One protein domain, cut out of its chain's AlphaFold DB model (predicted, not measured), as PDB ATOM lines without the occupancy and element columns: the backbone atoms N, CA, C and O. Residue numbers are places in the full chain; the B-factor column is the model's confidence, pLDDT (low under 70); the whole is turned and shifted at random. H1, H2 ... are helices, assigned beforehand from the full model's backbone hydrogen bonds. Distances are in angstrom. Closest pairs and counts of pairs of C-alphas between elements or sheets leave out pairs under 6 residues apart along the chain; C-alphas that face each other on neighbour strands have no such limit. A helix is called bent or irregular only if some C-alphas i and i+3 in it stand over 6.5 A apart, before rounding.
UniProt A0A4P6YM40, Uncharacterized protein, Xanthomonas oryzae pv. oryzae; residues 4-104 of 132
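This is residues 4 to 104 of the 132 residues of an uncharacterized protein of Xanthomonas oryzae pv. oryzae (UniProt A0A4P6YM40). Four short helices, H1 to H4, make a small crossed cluster, and a helical hairpin of H5 and the first arm of H6 is joined to it, H5 packing on H4 and H6a lying on the far side of H5. H6 then turns through a bend into a second arm, H6b, which touches no other helix, and residues 98 to 104 stick out free. The printed part has 101 residues with six named helices, H1 to H6 in order, and no named strand; the class is all helix. The whole is compact, with a radius of gyration of the C-alphas of 14.5 A, and its outline is flat, with spans of 38 by 37 by 18 A.

H1, residues 4 to 13, touches H2, residues 20 to 27, about perpendicular at 88 degrees; their closest C-alphas are those of Val 12 and Leu 23, 5.7 A apart. H3, residues 31 to 38, touches H2 at 81 degrees, closest at the C-alphas of Ala 24 and Lys 31, 5.4 A. H3 also touches H1, with the C-alphas of Asn 5 and Arg 38 closest at 5.7 A. H4, residues 45 to 54, touches H1 at a steep tilt of 41 degrees, the same way, closest at the C-alphas of Ala 11 and Val 54, 5.3 A. H2 and H4 only just touch, with 3 pairs of C-alphas within 8 A, the closest those of Leu 27 and Ala 50, 6.7 A; H3 and H4 are apart. H5, residues 61 to 69, touches H4, closest at the C-alphas of Leu 48 and Ala 62, 7.0 A. H6, residues 73 to 102, was assigned as one helix by its hydrogen bonds but is bent, C-alphas 88 and 91 being 6.8 A apart. Its arm H6a, residues 73 to 88, is itself irregular, with C-alphas 85 and 88 6.8 A apart. H5 and H6a form a hairpin at a shallow tilt of 19 degrees, opposite ways, closest at the C-alphas of Thr 67 and Lys 76, 5.0 A. H6b, residues 91 to 102, stands about perpendicular to H6a at 78 degrees. Of the 7 touching helix pairs with a tilt, 1 is shallow, a mostly crossed packing. In H1 to H5 every O i to N i+4 pair is within hydrogen-bond range; in H6a 11 of 12 are, in H6b 7 of 8.

H1 begins at C-alpha 4 (221.705, 189.386, 239.486) and is 14.6 A long. H2 measures 10.4 A, H3 10.8 A, H4 14.0 A and H5 12.2 A. H6a runs 24.3 A from C-alpha 73 (228.346, 173.172, 246.940), and H6b 17.0 A to C-alpha 102 (234.495, 205.904, 228.571).

The two C-alphas farthest apart are those of Asp 74 and His 104, 41.8 A. The printed part has no cut, and no link is long. The mean pLDDT of the printed part is 84.8; residues 87 to 104 are under 70.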
ATOM      1  N   GLN A   4     223.094 189.211 239.911       92.75
ATOM      2  CA  GLN A   4     221.705 189.386 239.486       92.75
ATOM      3  C   GLN A   4     221.161 190.782 239.826       92.75
ATOM      4  O   GLN A   4     220.533 191.417 238.982       92.75
ATOM      5  N   ASN A   5     221.453 191.317 241.016       93.62
ATOM      6  CA  ASN A   5     220.998 192.661 241.397       93.62
ATOM      7  C   ASN A   5     221.692 193.743 240.567       93.62
ATOM      8  O   ASN A   5     221.033 194.683 240.130       93.62
ATOM      9  N   LYS A   6     222.987 193.571 240.264       92.25
ATOM     10  CA  LYS A   6     223.718 194.482 239.369       92.25
ATOM     11  C   LYS A   6     223.108 194.496 237.964       92.25
ATOM     12  O   LYS A   6     222.913 195.573 237.409       92.25
ATOM     13  N   LEU A   7     222.773 193.325 237.411       94.38
ATOM     14  CA  LEU A   7     222.092 193.215 236.115       94.38
ATOM     15  C   LEU A   7     220.738 193.932 236.127       94.38
ATOM     16  O   LEU A   7     220.445 194.698 235.211       94.38
ATOM     17  N   ILE A   8     219.938 193.742 237.183       95.50
ATOM     18  CA  ILE A   8     218.655 194.441 237.349       95.50
ATOM     19  C   ILE A   8     218.862 195.956 237.393       95.50
ATOM     20  O   ILE A   8     218.147 196.684 236.710       95.50
ATOM     21  N   ASP A   9     219.845 196.447 238.143       94.50
ATOM     22  CA  ASP A   9     220.089 197.885 238.268       94.50
ATOM     23  C   ASP A   9     220.589 198.510 236.956       94.50
ATOM     24  O   ASP A   9     220.164 199.610 236.602       94.50
ATOM     25  N   MET A  10     221.433 197.807 236.193       92.25
ATOM     26  CA  MET A  10     221.845 198.236 234.850       92.25
ATOM     27  C   MET A  10     220.658 198.276 233.881       92.25
ATOM     28  O   MET A  10     220.456 199.276 233.195       92.25
ATOM     29  N   ALA A  11     219.820 197.237 233.883       94.50
ATOM     30  CA  ALA A  11     218.628 197.183 233.045       94.50
ATOM     31  C   ALA A  11     217.613 198.286 233.393       94.50
ATOM     32  O   ALA A  11     217.013 198.885 232.501       94.50
ATOM     33  N   VAL A  12     217.431 198.593 234.683       95.25
ATOM     34  CA  VAL A  12     216.529 199.661 235.143       95.25
ATOM     35  C   VAL A  12     216.972 201.033 234.627       95.25
ATOM     36  O   VAL A  12     216.115 201.814 234.216       95.25
ATOM     37  N   LYS A  13     218.281 201.324 234.597       91.88
ATOM     38  CA  LYS A  13     218.812 202.622 234.137       91.88
ATOM     39  C   LYS A  13     218.443 202.956 232.690       91.88
ATOM     40  O   LYS A  13     218.305 204.129 232.366       91.88
ATOM     41  N   VAL A  14     218.260 201.947 231.837       88.69
ATOM     42  CA  VAL A  14     217.912 202.125 230.413       88.69
ATOM     43  C   VAL A  14     216.408 201.998 230.129       88.69
ATOM     44  O   VAL A  14     215.988 201.943 228.970       88.69
ATOM     45  N   CYS A  15     215.579 201.874 231.167       90.12
ATOM     46  CA  CYS A  15     214.125 201.796 231.039       90.12
ATOM     47  C   CYS A  15     213.474 203.176 231.196       90.12
ATOM     48  O   CYS A  15     213.985 204.041 231.902       90.12
ATOM     49  N   ASN A  16     212.298 203.356 230.586       88.81
ATOM     50  CA  ASN A  16     211.454 204.531 230.789       88.81
ATOM     51  C   ASN A  16     210.041 204.096 231.235       88.81
ATOM     52  O   ASN A  16     209.333 203.464 230.444       88.81
ATOM     53  N   PRO A  17     209.609 204.391 232.477       88.69
ATOM     54  CA  PRO A  17     210.372 205.065 233.535       88.69
ATOM     55  C   PRO A  17     211.530 204.194 234.075       88.69
ATOM     56  O   PRO A  17     211.437 202.963 234.006       88.69
ATOM     57  N   PRO A  18     212.594 204.792 234.651       91.56
ATOM     58  CA  PRO A  18     213.772 204.074 235.148       91.56
ATOM     59  C   PRO A  18     213.494 203.418 236.507       91.56
ATOM     60  O   PRO A  18     214.052 203.775 237.543       91.56
ATOM     61  N   ASN A  19     212.563 202.463 236.533       92.94
ATOM     62  CA  ASN A  19     212.177 201.726 237.732       92.94
ATOM     63  C   ASN A  19     211.769 200.277 237.411       92.94
ATOM     64  O   ASN A  19     211.695 199.864 236.252       92.94
ATOM     65  N   ALA A  20     211.468 199.498 238.456       91.94
ATOM     66  CA  ALA A  20     211.061 198.097 238.321       91.94
ATOM     67  C   ALA A  20     209.798 197.904 237.463       91.94
ATOM     68  O   ALA A  20     209.658 196.869 236.821       91.94
ATOM     69  N   THR A  21     208.888 198.883 237.427       94.31
ATOM     70  CA  THR A  21     207.689 198.832 236.577       94.31
ATOM     71  C   THR A  21     208.054 198.992 235.102       94.31
ATOM     72  O   THR A  21     207.551 198.242 234.268       94.31
ATOM     73  N   GLY A  22     208.955 199.925 234.775       95.19
ATOM     74  CA  GLY A  22     209.472 200.097 233.415       95.19
ATOM     75  C   GLY A  22     210.213 198.854 232.923       95.19
ATOM     76  O   GLY A  22     209.954 198.385 231.815       95.19
ATOM     77  N   LEU A  23     211.051 198.263 233.780       96.69
ATOM     78  CA  LEU A  23     211.741 197.008 233.473       96.69
ATOM     79  C   LEU A  23     210.760 195.846 233.268       96.69
ATOM     80  O   LEU A  23     210.865 195.126 232.280       96.69
ATOM     81  N   ALA A  24     209.785 195.686 234.165       96.56
ATOM     82  CA  ALA A  24     208.774 194.637 234.068       96.56
ATOM     83  C   ALA A  24     207.993 194.725 232.746       96.56
ATOM     84  O   ALA A  24     207.858 193.724 232.045       96.56
ATOM     85  N   LYS A  25     207.574 195.938 232.354       96.06
ATOM     86  CA  LYS A  25     206.914 196.190 231.065       96.06
ATOM     87  C   LYS A  25     207.814 195.819 229.883       96.06
ATOM     88  O   LYS A  25     207.342 195.172 228.956       96.06
ATOM     89  N   LYS A  26     209.093 196.207 229.918       94.56
ATOM     90  CA  LYS A  26     210.061 195.927 228.841       94.56
ATOM     91  C   LYS A  26     210.347 194.430 228.680       94.56
ATOM     92  O   LYS A  26     210.545 193.977 227.561       94.56
ATOM     93  N   LEU A  27     210.344 193.679 229.780       95.19
ATOM     94  CA  LEU A  27     210.579 192.231 229.795       95.19
ATOM     95  C   LEU A  27     209.300 191.391 229.633       95.19
ATOM     96  O   LEU A  27     209.395 190.170 229.566       95.19
ATOM     97  N   GLY A  28     208.112 192.004 229.607       95.38
ATOM     98  CA  GLY A  28     206.843 191.269 229.552       95.38
ATOM     99  C   GLY A  28     206.540 190.448 230.813       95.38
ATOM    100  O   GLY A  28     205.836 189.446 230.741       95.38
ATOM    101  N   VAL A  29     207.068 190.852 231.974       95.81
ATOM    102  CA  VAL A  29     206.886 190.159 233.263       95.81
ATOM    103  C   VAL A  29     206.150 191.037 234.276       95.81
ATOM    104  O   VAL A  29     205.904 192.220 234.052       95.81
ATOM    105  N   THR A  30     205.800 190.475 235.434       96.56
ATOM    106  CA  THR A  30     205.180 191.245 236.521       96.56
ATOM    107  C   THR A  30     206.228 191.992 237.352       96.56
ATOM    108  O   THR A  30     207.361 191.539 237.525       96.56
ATOM    109  N   LYS A  31     205.840 193.122 237.963       95.31
ATOM    110  CA  LYS A  31     206.691 193.835 238.939       95.31
ATOM    111  C   LYS A  31     207.088 192.934 240.118       95.31
ATOM    112  O   LYS A  31     208.202 193.041 240.628       95.31
ATOM    113  N   ALA A  32     206.192 192.035 240.531       95.75
ATOM    114  CA  ALA A  32     206.457 191.063 241.587       95.75
ATOM    115  C   ALA A  32     207.583 190.088 241.205       95.75
ATOM    116  O   ALA A  32     208.421 189.792 242.051       95.75
ATOM    117  N   ALA A  33     207.666 189.662 239.938       96.06
ATOM    118  CA  ALA A  33     208.775 188.837 239.457       96.06
ATOM    119  C   ALA A  33     210.119 189.571 239.586       96.06
ATOM    120  O   ALA A  33     211.056 189.028 240.163       96.06
ATOM    121  N   VAL A  34     210.185 190.838 239.154       95.62
ATOM    122  CA  VAL A  34     211.393 191.673 239.305       95.62
ATOM    123  C   VAL A  34     211.778 191.842 240.780       95.62
ATOM    124  O   VAL A  34     212.957 191.774 241.125       95.62
ATOM    125  N   SER A  35     210.797 192.023 241.670       94.88
ATOM    126  CA  SER A  35     211.045 192.090 243.115       94.88
ATOM    127  C   SER A  35     211.583 190.767 243.660       94.88
ATOM    128  O   SER A  35     212.557 190.763 244.402       94.88
ATOM    129  N   MET A  36     210.989 189.639 243.269       95.06
ATOM    130  CA  MET A  36     211.419 188.304 243.684       95.06
ATOM    131  C   MET A  36     212.867 188.026 243.257       95.06
ATOM    132  O   MET A  36     213.670 187.563 244.066       95.06
ATOM    133  N   TRP A  37     213.241 188.412 242.036       95.00
ATOM    134  CA  TRP A  37     214.619 188.319 241.554       95.00
ATOM    135  C   TRP A  37     215.595 189.161 242.379       95.00
ATOM    136  O   TRP A  37     216.701 188.706 242.653       95.00
ATOM    137  N   ARG A  38     215.190 190.354 242.832       92.56
ATOM    138  CA  ARG A  38     216.030 191.199 243.700       92.56
ATOM    139  C   ARG A  38     216.326 190.582 245.065       92.56
ATOM    140  O   ARG A  38     217.341 190.907 245.684       92.56
ATOM    141  N   HIS A  39     215.453 189.692 245.518       91.81
ATOM    142  CA  HIS A  39     215.590 188.964 246.775       91.81
ATOM    143  C   HIS A  39     216.193 187.563 246.588       91.81
ATOM    144  O   HIS A  39     216.086 186.729 247.480       91.81
ATOM    145  N   GLY A  40     216.851 187.307 245.450       86.94
ATOM    146  CA  GLY A  40     217.570 186.056 245.194       86.94
ATOM    147  C   GLY A  40     216.687 184.903 244.730       86.94
ATOM    148  O   GLY A  40     217.134 183.759 244.699       86.94
ATOM    149  N   GLY A  41     215.433 185.170 244.370       91.25
ATOM    150  CA  GLY A  41     214.588 184.132 243.810       91.25
ATOM    151  C   GLY A  41     214.959 183.788 242.360       91.25
ATOM    152  O   GLY A  41     215.611 184.557 241.642       91.25
ATOM    153  N   LYS A  42     214.546 182.588 241.938       90.88
ATOM    154  CA  LYS A  42     214.984 181.960 240.686       90.88
ATOM    155  C   LYS A  42     214.474 182.721 239.460       90.88
ATOM    156  O   LYS A  42     213.274 182.925 239.278       90.88
ATOM    157  N   ILE A  43     215.401 183.077 238.576       94.81
ATOM    158  CA  ILE A  43     215.113 183.613 237.246       94.81
ATOM    159  C   ILE A  43     215.233 182.490 236.208       94.81
ATOM    160  O   ILE A  43     216.173 181.693 236.248       94.81
ATOM    161  N   LYS A  44     214.249 182.391 235.305       94.56
ATOM    162  CA  LYS A  44     214.298 181.463 234.163       94.56
ATOM    163  C   LYS A  44     215.312 181.954 233.136       94.56
ATOM    164  O   LYS A  44     215.517 183.159 233.024       94.56
ATOM    165  N   ASP A  45     215.886 181.038 232.371       95.19
ATOM    166  CA  ASP A  45     216.950 181.332 231.406       95.19
ATOM    167  C   ASP A  45     216.516 182.377 230.375       95.19
ATOM    168  O   ASP A  45     217.214 183.373 230.212       95.19
ATOM    169  N   ASP A  46     215.314 182.249 229.806       96.75
ATOM    170  CA  ASP A  46     214.767 183.226 228.851       96.75
ATOM    171  C   ASP A  46     214.697 184.642 229.440       96.75
ATOM    172  O   ASP A  46     215.109 185.620 228.815       96.75
ATOM    173  N   HIS A  47     214.225 184.761 230.685       97.31
ATOM    174  CA  HIS A  47     214.131 186.047 231.374       97.31
ATOM    175  C   HIS A  47     215.503 186.588 231.781       97.31
ATOM    176  O   HIS A  47     215.697 187.801 231.771       97.31
ATOM    177  N   LEU A  48     216.452 185.716 232.130       96.81
ATOM    178  CA  LEU A  48     217.822 186.115 232.440       96.81
ATOM    179  C   LEU A  48     218.526 186.647 231.191       96.81
ATOM    180  O   LEU A  48     219.158 187.697 231.255       96.81
ATOM    181  N   MET A  49     218.368 185.979 230.050       97.31
ATOM    182  CA  MET A  49     218.939 186.429 228.782       97.31
ATOM    183  C   MET A  49     218.291 187.725 228.301       97.31
ATOM    184  O   MET A  49     218.997 188.650 227.905       97.31
ATOM    185  N   ALA A  50     216.965 187.845 228.408       97.12
ATOM    186  CA  ALA A  50     216.272 189.095 228.120       97.12
ATOM    187  C   ALA A  50     216.748 190.233 229.040       97.12
ATOM    188  O   ALA A  50     216.989 191.344 228.572       97.12
ATOM    189  N   LEU A  51     216.943 189.955 230.334       96.81
ATOM    190  CA  LEU A  51     217.472 190.919 231.298       96.81
ATOM    191  C   LEU A  51     218.889 191.377 230.929       96.81
ATOM    192  O   LEU A  51     219.145 192.578 230.921       96.81
ATOM    193  N   ILE A  52     219.790 190.442 230.615       95.25
ATOM    194  CA  ILE A  52     221.168 190.738 230.197       95.25
ATOM    195  C   ILE A  52     221.175 191.585 228.922       95.25
ATOM    196  O   ILE A  52     221.898 192.576 228.850       95.25
ATOM    197  N   ASN A  53     220.319 191.250 227.955       95.31
ATOM    198  CA  ASN A  53     220.194 191.999 226.711       95.31
ATOM    199  C   ASN A  53     219.691 193.432 226.958       95.31
ATOM    200  O   ASN A  53     220.256 194.393 226.445       95.31
ATOM    201  N   VAL A  54     218.675 193.607 227.815       94.06
ATOM    202  CA  VAL A  54     218.217 194.945 228.227       94.06
ATOM    203  C   VAL A  54     219.328 195.707 228.947       94.06
ATOM    204  O   VAL A  54     219.500 196.892 228.684       94.06
ATOM    205  N   ALA A  55     220.081 195.048 229.826       93.00
ATOM    206  CA  ALA A  55     221.218 195.642 230.522       93.00
ATOM    207  C   ALA A  55     222.409 195.954 229.600       93.00
ATOM    208  O   ALA A  55     223.337 196.614 230.060       93.00
ATOM    209  N   GLN A  56     222.394 195.486 228.344       90.19
ATOM    210  CA  GLN A  56     223.534 195.519 227.419       90.19
ATOM    211  C   GLN A  56     224.809 194.960 228.067       90.19
ATOM    212  O   GLN A  56     225.906 195.491 227.908       90.19
ATOM    213  N   ALA A  57     224.636 193.905 228.861       89.19
ATOM    214  CA  ALA A  57     225.711 193.270 229.601       89.19
ATOM    215  C   ALA A  57     226.205 192.016 228.867       89.19
ATOM    216  O   ALA A  57     225.530 191.482 227.988       89.19
ATOM    217  N   ASP A  58     227.383 191.534 229.252       88.50
ATOM    218  CA  ASP A  58     227.962 190.319 228.685       88.50
ATOM    219  C   ASP A  58     227.076 189.086 228.988       88.50
ATOM    220  O   ASP A  58     226.806 188.810 230.166       88.50
ATOM    221  N   PRO A  59     226.647 188.316 227.964       89.75
ATOM    222  CA  PRO A  59     225.981 187.021 228.122       89.75
ATOM    223  C   PRO A  59     226.666 186.062 229.102       89.75
ATOM    224  O   PRO A  59     225.978 185.309 229.793       89.75
ATOM    225  N   ALA A  60     227.997 186.108 229.219       89.69
ATOM    226  CA  ALA A  60     228.755 185.268 230.140       89.69
ATOM    227  C   ALA A  60     228.315 185.455 231.601       89.69
ATOM    228  O   ALA A  60     228.343 184.496 232.375       89.69
ATOM    229  N   LEU A  61     227.829 186.644 231.986       91.00
ATOM    230  CA  LEU A  61     227.340 186.915 233.344       91.00
ATOM    231  C   LEU A  61     226.176 186.005 233.757       91.00
ATOM    232  O   LEU A  61     225.944 185.832 234.954       91.00
ATOM    233  N   ALA A  62     225.484 185.371 232.803       92.81
ATOM    234  CA  ALA A  62     224.509 184.334 233.110       92.81
ATOM    235  C   ALA A  62     225.135 183.182 233.916       92.81
ATOM    236  O   ALA A  62     224.527 182.712 234.875       92.81
ATOM    237  N   VAL A  63     226.367 182.773 233.595       92.69
ATOM    238  CA  VAL A  63     227.091 181.706 234.307       92.69
ATOM    239  C   VAL A  63     227.391 182.117 235.745       92.69
ATOM    240  O   VAL A  63     227.211 181.322 236.667       92.69
ATOM    241  N   LEU A  64     227.773 183.376 235.966       91.31
ATOM    242  CA  LEU A  64     228.004 183.892 237.311       91.31
ATOM    243  C   LEU A  64     226.701 183.935 238.127       91.31
ATOM    244  O   LEU A  64     226.688 183.496 239.275       91.31
ATOM    245  N   VAL A  65     225.577 184.336 237.520       92.62
ATOM    246  CA  VAL A  65     224.249 184.263 238.164       92.62
ATOM    247  C   VAL A  65     223.881 182.822 238.539       92.62
ATOM    248  O   VAL A  65     223.363 182.591 239.629       92.62
ATOM    249  N   ARG A  66     224.180 181.827 237.689       93.62
ATOM    250  CA  ARG A  66     223.951 180.406 238.022       93.62
ATOM    251  C   ARG A  66     224.881 179.893 239.109       93.62
ATOM    252  O   ARG A  66     224.433 179.134 239.964       93.62
ATOM    253  N   THR A  67     226.127 180.349 239.116       92.06
ATOM    254  CA  THR A  67     227.091 180.038 240.176       92.06
ATOM    255  C   THR A  67     226.589 180.560 241.521       92.06
ATOM    256  O   THR A  67     226.526 179.819 242.495       92.06
ATOM    257  N   GLU A  68     226.174 181.826 241.575       90.75
ATOM    258  CA  GLU A  68     225.689 182.467 242.801       90.75
ATOM    259  C   GLU A  68     224.337 181.905 243.271       90.75
ATOM    260  O   GLU A  68     224.102 181.806 244.475       90.75
ATOM    261  N   GLY A  69     223.463 181.521 242.335       90.19
ATOM    262  CA  GLY A  69     222.136 180.961 242.610       90.19
ATOM    263  C   GLY A  69     222.101 179.451 242.868       90.19
ATOM    264  O   GLY A  69     221.028 178.911 243.137       90.19
ATOM    265  N   ALA A  70     223.231 178.748 242.767       91.62
ATOM    266  CA  ALA A  70     223.287 177.312 243.012       91.62
ATOM    267  C   ALA A  70     223.080 176.982 244.503       91.62
ATOM    268  O   ALA A  70     223.698 177.577 245.386       91.62
ATOM    269  N   GLU A  71     222.219 176.002 244.784       91.31
ATOM    270  CA  GLU A  71     221.835 175.626 246.155       91.31
ATOM    271  C   GLU A  71     222.854 174.687 246.818       91.31
ATOM    272  O   GLU A  71     223.026 174.724 248.035       91.31
ATOM    273  N   THR A  72     223.573 173.880 246.029       94.19
ATOM    274  CA  THR A  72     224.552 172.905 246.532       94.19
ATOM    275  C   THR A  72     225.989 173.346 246.265       94.19
ATOM    276  O   THR A  72     226.275 174.062 245.301       94.19
ATOM    277  N   ALA A  73     226.919 172.898 247.112       93.06
ATOM    278  CA  ALA A  73     228.346 173.172 246.940       93.06
ATOM    279  C   ALA A  73     228.896 172.583 245.628       93.06
ATOM    280  O   ALA A  73     229.671 173.246 244.937       93.06
ATOM    281  N   ASP A  74     228.439 171.389 245.245       94.88
ATOM    282  CA  ASP A  74     228.854 170.738 243.998       94.88
ATOM    283  C   ASP A  74     228.376 171.506 242.766       94.88
ATOM    284  O   ASP A  74     229.151 171.726 241.835       94.88
ATOM    285  N   ALA A  75     227.131 171.995 242.778       91.62
ATOM    286  CA  ALA A  75     226.611 172.818 241.691       91.62
ATOM    287  C   ALA A  75     227.374 174.146 241.584       91.62
ATOM    288  O   ALA A  75     227.750 174.541 240.481       91.62
ATOM    289  N   LYS A  76     227.679 174.806 242.713       92.94
ATOM    290  CA  LYS A  76     228.536 176.005 242.720       92.94
ATOM    291  C   LYS A  76     229.889 175.717 242.081       92.94
ATOM    292  O   LYS A  76     230.303 176.447 241.188       92.94
ATOM    293  N   ARG A  77     230.546 174.623 242.483       92.81
ATOM    294  CA  ARG A  77     231.848 174.219 241.941       92.81
ATOM    295  C   ARG A  77     231.785 173.949 240.437       92.81
ATOM    296  O   ARG A  77     232.668 174.401 239.712       92.81
ATOM    297  N   ALA A  78     230.755 173.248 239.966       93.25
ATOM    298  CA  ALA A  78     230.570 172.967 238.546       93.25
ATOM    299  C   ALA A  78     230.434 174.260 237.723       93.25
ATOM    300  O   ALA A  78     231.123 174.423 236.718       93.25
ATOM    301  N   TRP A  79     229.613 175.210 238.179       91.50
ATOM    302  CA  TRP A  79     229.449 176.495 237.496       91.50
ATOM    303  C   TRP A  79     230.695 177.383 237.567       91.50
ATOM    304  O   TRP A  79     231.033 178.020 236.570       91.50
ATOM    305  N   SER A  80     231.429 177.369 238.685       88.00
ATOM    306  CA  SER A  80     232.722 178.055 238.797       88.00
ATOM    307  C   SER A  80     233.719 177.564 237.749       88.00
ATOM    308  O   SER A  80     234.355 178.382 237.100       88.00
ATOM    309  N   VAL A  81     233.792 176.253 237.491       91.62
ATOM    310  CA  VAL A  81     234.654 175.718 236.423       91.62
ATOM    311  C   VAL A  81     234.239 176.247 235.049       91.62
ATOM    312  O   VAL A  81     235.103 176.608 234.252       91.62
ATOM    313  N   VAL A  82     232.936 176.321 234.755       90.94
ATOM    314  CA  VAL A  82     232.447 176.896 233.488       90.94
ATOM    315  C   VAL A  82     232.876 178.358 233.364       90.94
ATOM    316  O   VAL A  82     233.394 178.758 232.324       90.94
ATOM    317  N   TRP A  83     232.717 179.139 234.433       86.81
ATOM    318  CA  TRP A  83     233.146 180.535 234.479       86.81
ATOM    319  C   TRP A  83     234.659 180.689 234.264       86.81
ATOM    320  O   TRP A  83     235.091 181.473 233.418       86.81
ATOM    321  N   ASP A  84     235.469 179.881 234.946       85.50
ATOM    322  CA  ASP A  84     236.930 179.919 234.844       85.50
ATOM    323  C   ASP A  84     237.423 179.580 233.429       85.50
ATOM    324  O   ASP A  84     238.427 180.122 232.966       85.50
ATOM    325  N   ARG A  85     236.704 178.722 232.694       83.88
ATOM    326  CA  ARG A  85     237.015 178.398 231.291       83.88
ATOM    327  C   ARG A  85     236.606 179.487 230.303       83.88
ATOM    328  O   ARG A  85     237.205 179.554 229.234       83.88
ATOM    329  N   LEU A  86     235.642 180.338 230.650       77.69
ATOM    330  CA  LEU A  86     235.294 181.539 229.879       77.69
ATOM    331  C   LEU A  86     236.292 182.689 230.130       77.69
ATOM    332  O   LEU A  86     236.445 183.579 229.294       77.69
ATOM    333  N   SER A  87     237.031 182.632 231.243       58.59
ATOM    334  CA  SER A  87     237.995 183.648 231.682       58.59
ATOM    335  C   SER A  87     239.141 184.007 230.711       58.59
ATOM    336  O   SER A  87     239.547 185.169 230.736       58.59
ATOM    337  N   PRO A  88     239.635 183.153 229.784       55.72
ATOM    338  CA  PRO A  88     240.604 183.586 228.767       55.72
ATOM    339  C   PRO A  88     240.115 184.762 227.898       55.72
ATOM    340  O   PRO A  88     240.923 185.445 227.278       55.72
ATOM    341  N   VAL A  89     238.804 185.033 227.877       47.97
ATOM    342  CA  VAL A  89     238.179 186.152 227.150       47.97
ATOM    343  C   VAL A  89     238.030 187.410 228.032       47.97
ATOM    344  O   VAL A  89     237.801 188.510 227.532       47.97
ATOM    345  N   THR A  90     238.230 187.313 229.352       48.47
ATOM    346  CA  THR A  90     237.997 188.428 230.298       48.47
ATOM    347  C   THR A  90     239.037 189.542 230.248       48.47
ATOM    348  O   THR A  90     238.720 190.678 230.608       48.47
ATOM    349  N   THR A  91     240.233 189.288 229.711       48.41
ATOM    350  CA  THR A  91     241.209 190.353 229.422       48.41
ATOM    351  C   THR A  91     240.682 191.320 228.353       48.41
ATOM    352  O   THR A  91     240.975 192.512 228.399       48.41
ATOM    353  N   VAL A  92     239.834 190.840 227.438       48.50
ATOM    354  CA  VAL A  92     239.153 191.672 226.432       48.50
ATOM    355  C   VAL A  92     237.916 192.363 227.028       48.50
ATOM    356  O   VAL A  92     237.611 193.505 226.688       48.50
ATOM    357  N   ILE A  93     237.233 191.718 227.979       52.09
ATOM    358  CA  ILE A  93     235.984 192.219 228.584       52.09
ATOM    359  C   ILE A  93     236.232 193.378 229.564       52.09
ATOM    360  O   ILE A  93     235.446 194.325 229.599       52.09
ATOM    361  N   GLY A  94     237.347 193.373 230.306       45.88
ATOM    362  CA  GLY A  94     237.750 194.529 231.118       45.88
ATOM    363  C   GLY A  94     238.007 195.778 230.265       45.88
ATOM    364  O   GLY A  94     237.589 196.874 230.631       45.88
ATOM    365  N   ALA A  95     238.617 195.601 229.089       45.97
ATOM    366  CA  ALA A  95     238.849 196.684 228.143       45.97
ATOM    367  C   ALA A  95     237.542 197.171 227.495       45.97
ATOM    368  O   ALA A  95     237.311 198.371 227.456       45.97
ATOM    369  N   LEU A  96     236.640 196.283 227.059       47.16
ATOM    370  CA  LEU A  96     235.390 196.690 226.398       47.16
ATOM    371  C   LEU A  96     234.354 197.306 227.349       47.16
ATOM    372  O   LEU A  96     233.678 198.257 226.963       47.16
ATOM    373  N   ALA A  97     234.251 196.834 228.595       46.22
ATOM    374  CA  ALA A  97     233.367 197.449 229.588       46.22
ATOM    375  C   ALA A  97     233.869 198.839 230.024       46.22
ATOM    376  O   ALA A  97     233.063 199.747 230.230       46.22
ATOM    377  N   LEU A  98     235.190 199.045 230.106       45.16
ATOM    378  CA  LEU A  98     235.774 200.373 230.322       45.16
ATOM    379  C   LEU A  98     235.631 201.270 229.087       45.16
ATOM    380  O   LEU A  98     235.336 202.454 229.229       45.16
ATOM    381  N   VAL A  99     235.769 200.713 227.884       47.91
ATOM    382  CA  VAL A  99     235.573 201.440 226.625       47.91
ATOM    383  C   VAL A  99     234.112 201.881 226.480       47.91
ATOM    384  O   VAL A  99     233.874 203.055 226.238       47.91
ATOM    385  N   ALA A 100     233.118 201.035 226.760       46.41
ATOM    386  CA  ALA A 100     231.705 201.424 226.682       46.41
ATOM    387  C   ALA A 100     231.309 202.519 227.697       46.41
ATOM    388  O   ALA A 100     230.481 203.376 227.390       46.41
ATOM    389  N   ILE A 101     231.921 202.541 228.889       50.72
ATOM    390  CA  ILE A 101     231.669 203.586 229.897       50.72
ATOM    391  C   ILE A 101     232.472 204.869 229.590       50.72
ATOM    392  O   ILE A 101     231.988 205.966 229.855       50.72
ATOM    393  N   GLY A 102     233.659 204.762 228.980       41.25
ATOM    394  CA  GLY A 102     234.495 205.904 228.571       41.25
ATOM    395  C   GLY A 102     234.118 206.540 227.224       41.25
ATOM    396  O   GLY A 102     234.461 207.692 226.966       41.25
ATOM    397  N   MET A 103     233.382 205.832 226.364       42.75
ATOM    398  CA  MET A 103     232.997 206.308 225.027       42.75
ATOM    399  C   MET A 103     231.871 207.349 225.024       42.75
ATOM    400  O   MET A 103     231.663 208.001 224.003       42.75
ATOM    401  N   HIS A 104     231.169 207.561 226.140       49.44
ATOM    402  CA  HIS A 104     230.084 208.547 226.193       49.44
ATOM    403  C   HIS A 104     230.533 209.990 226.471       49.44
ATOM    404  O   HIS A 104     229.720 210.902 226.341       49.44
TER     405      HIS A 104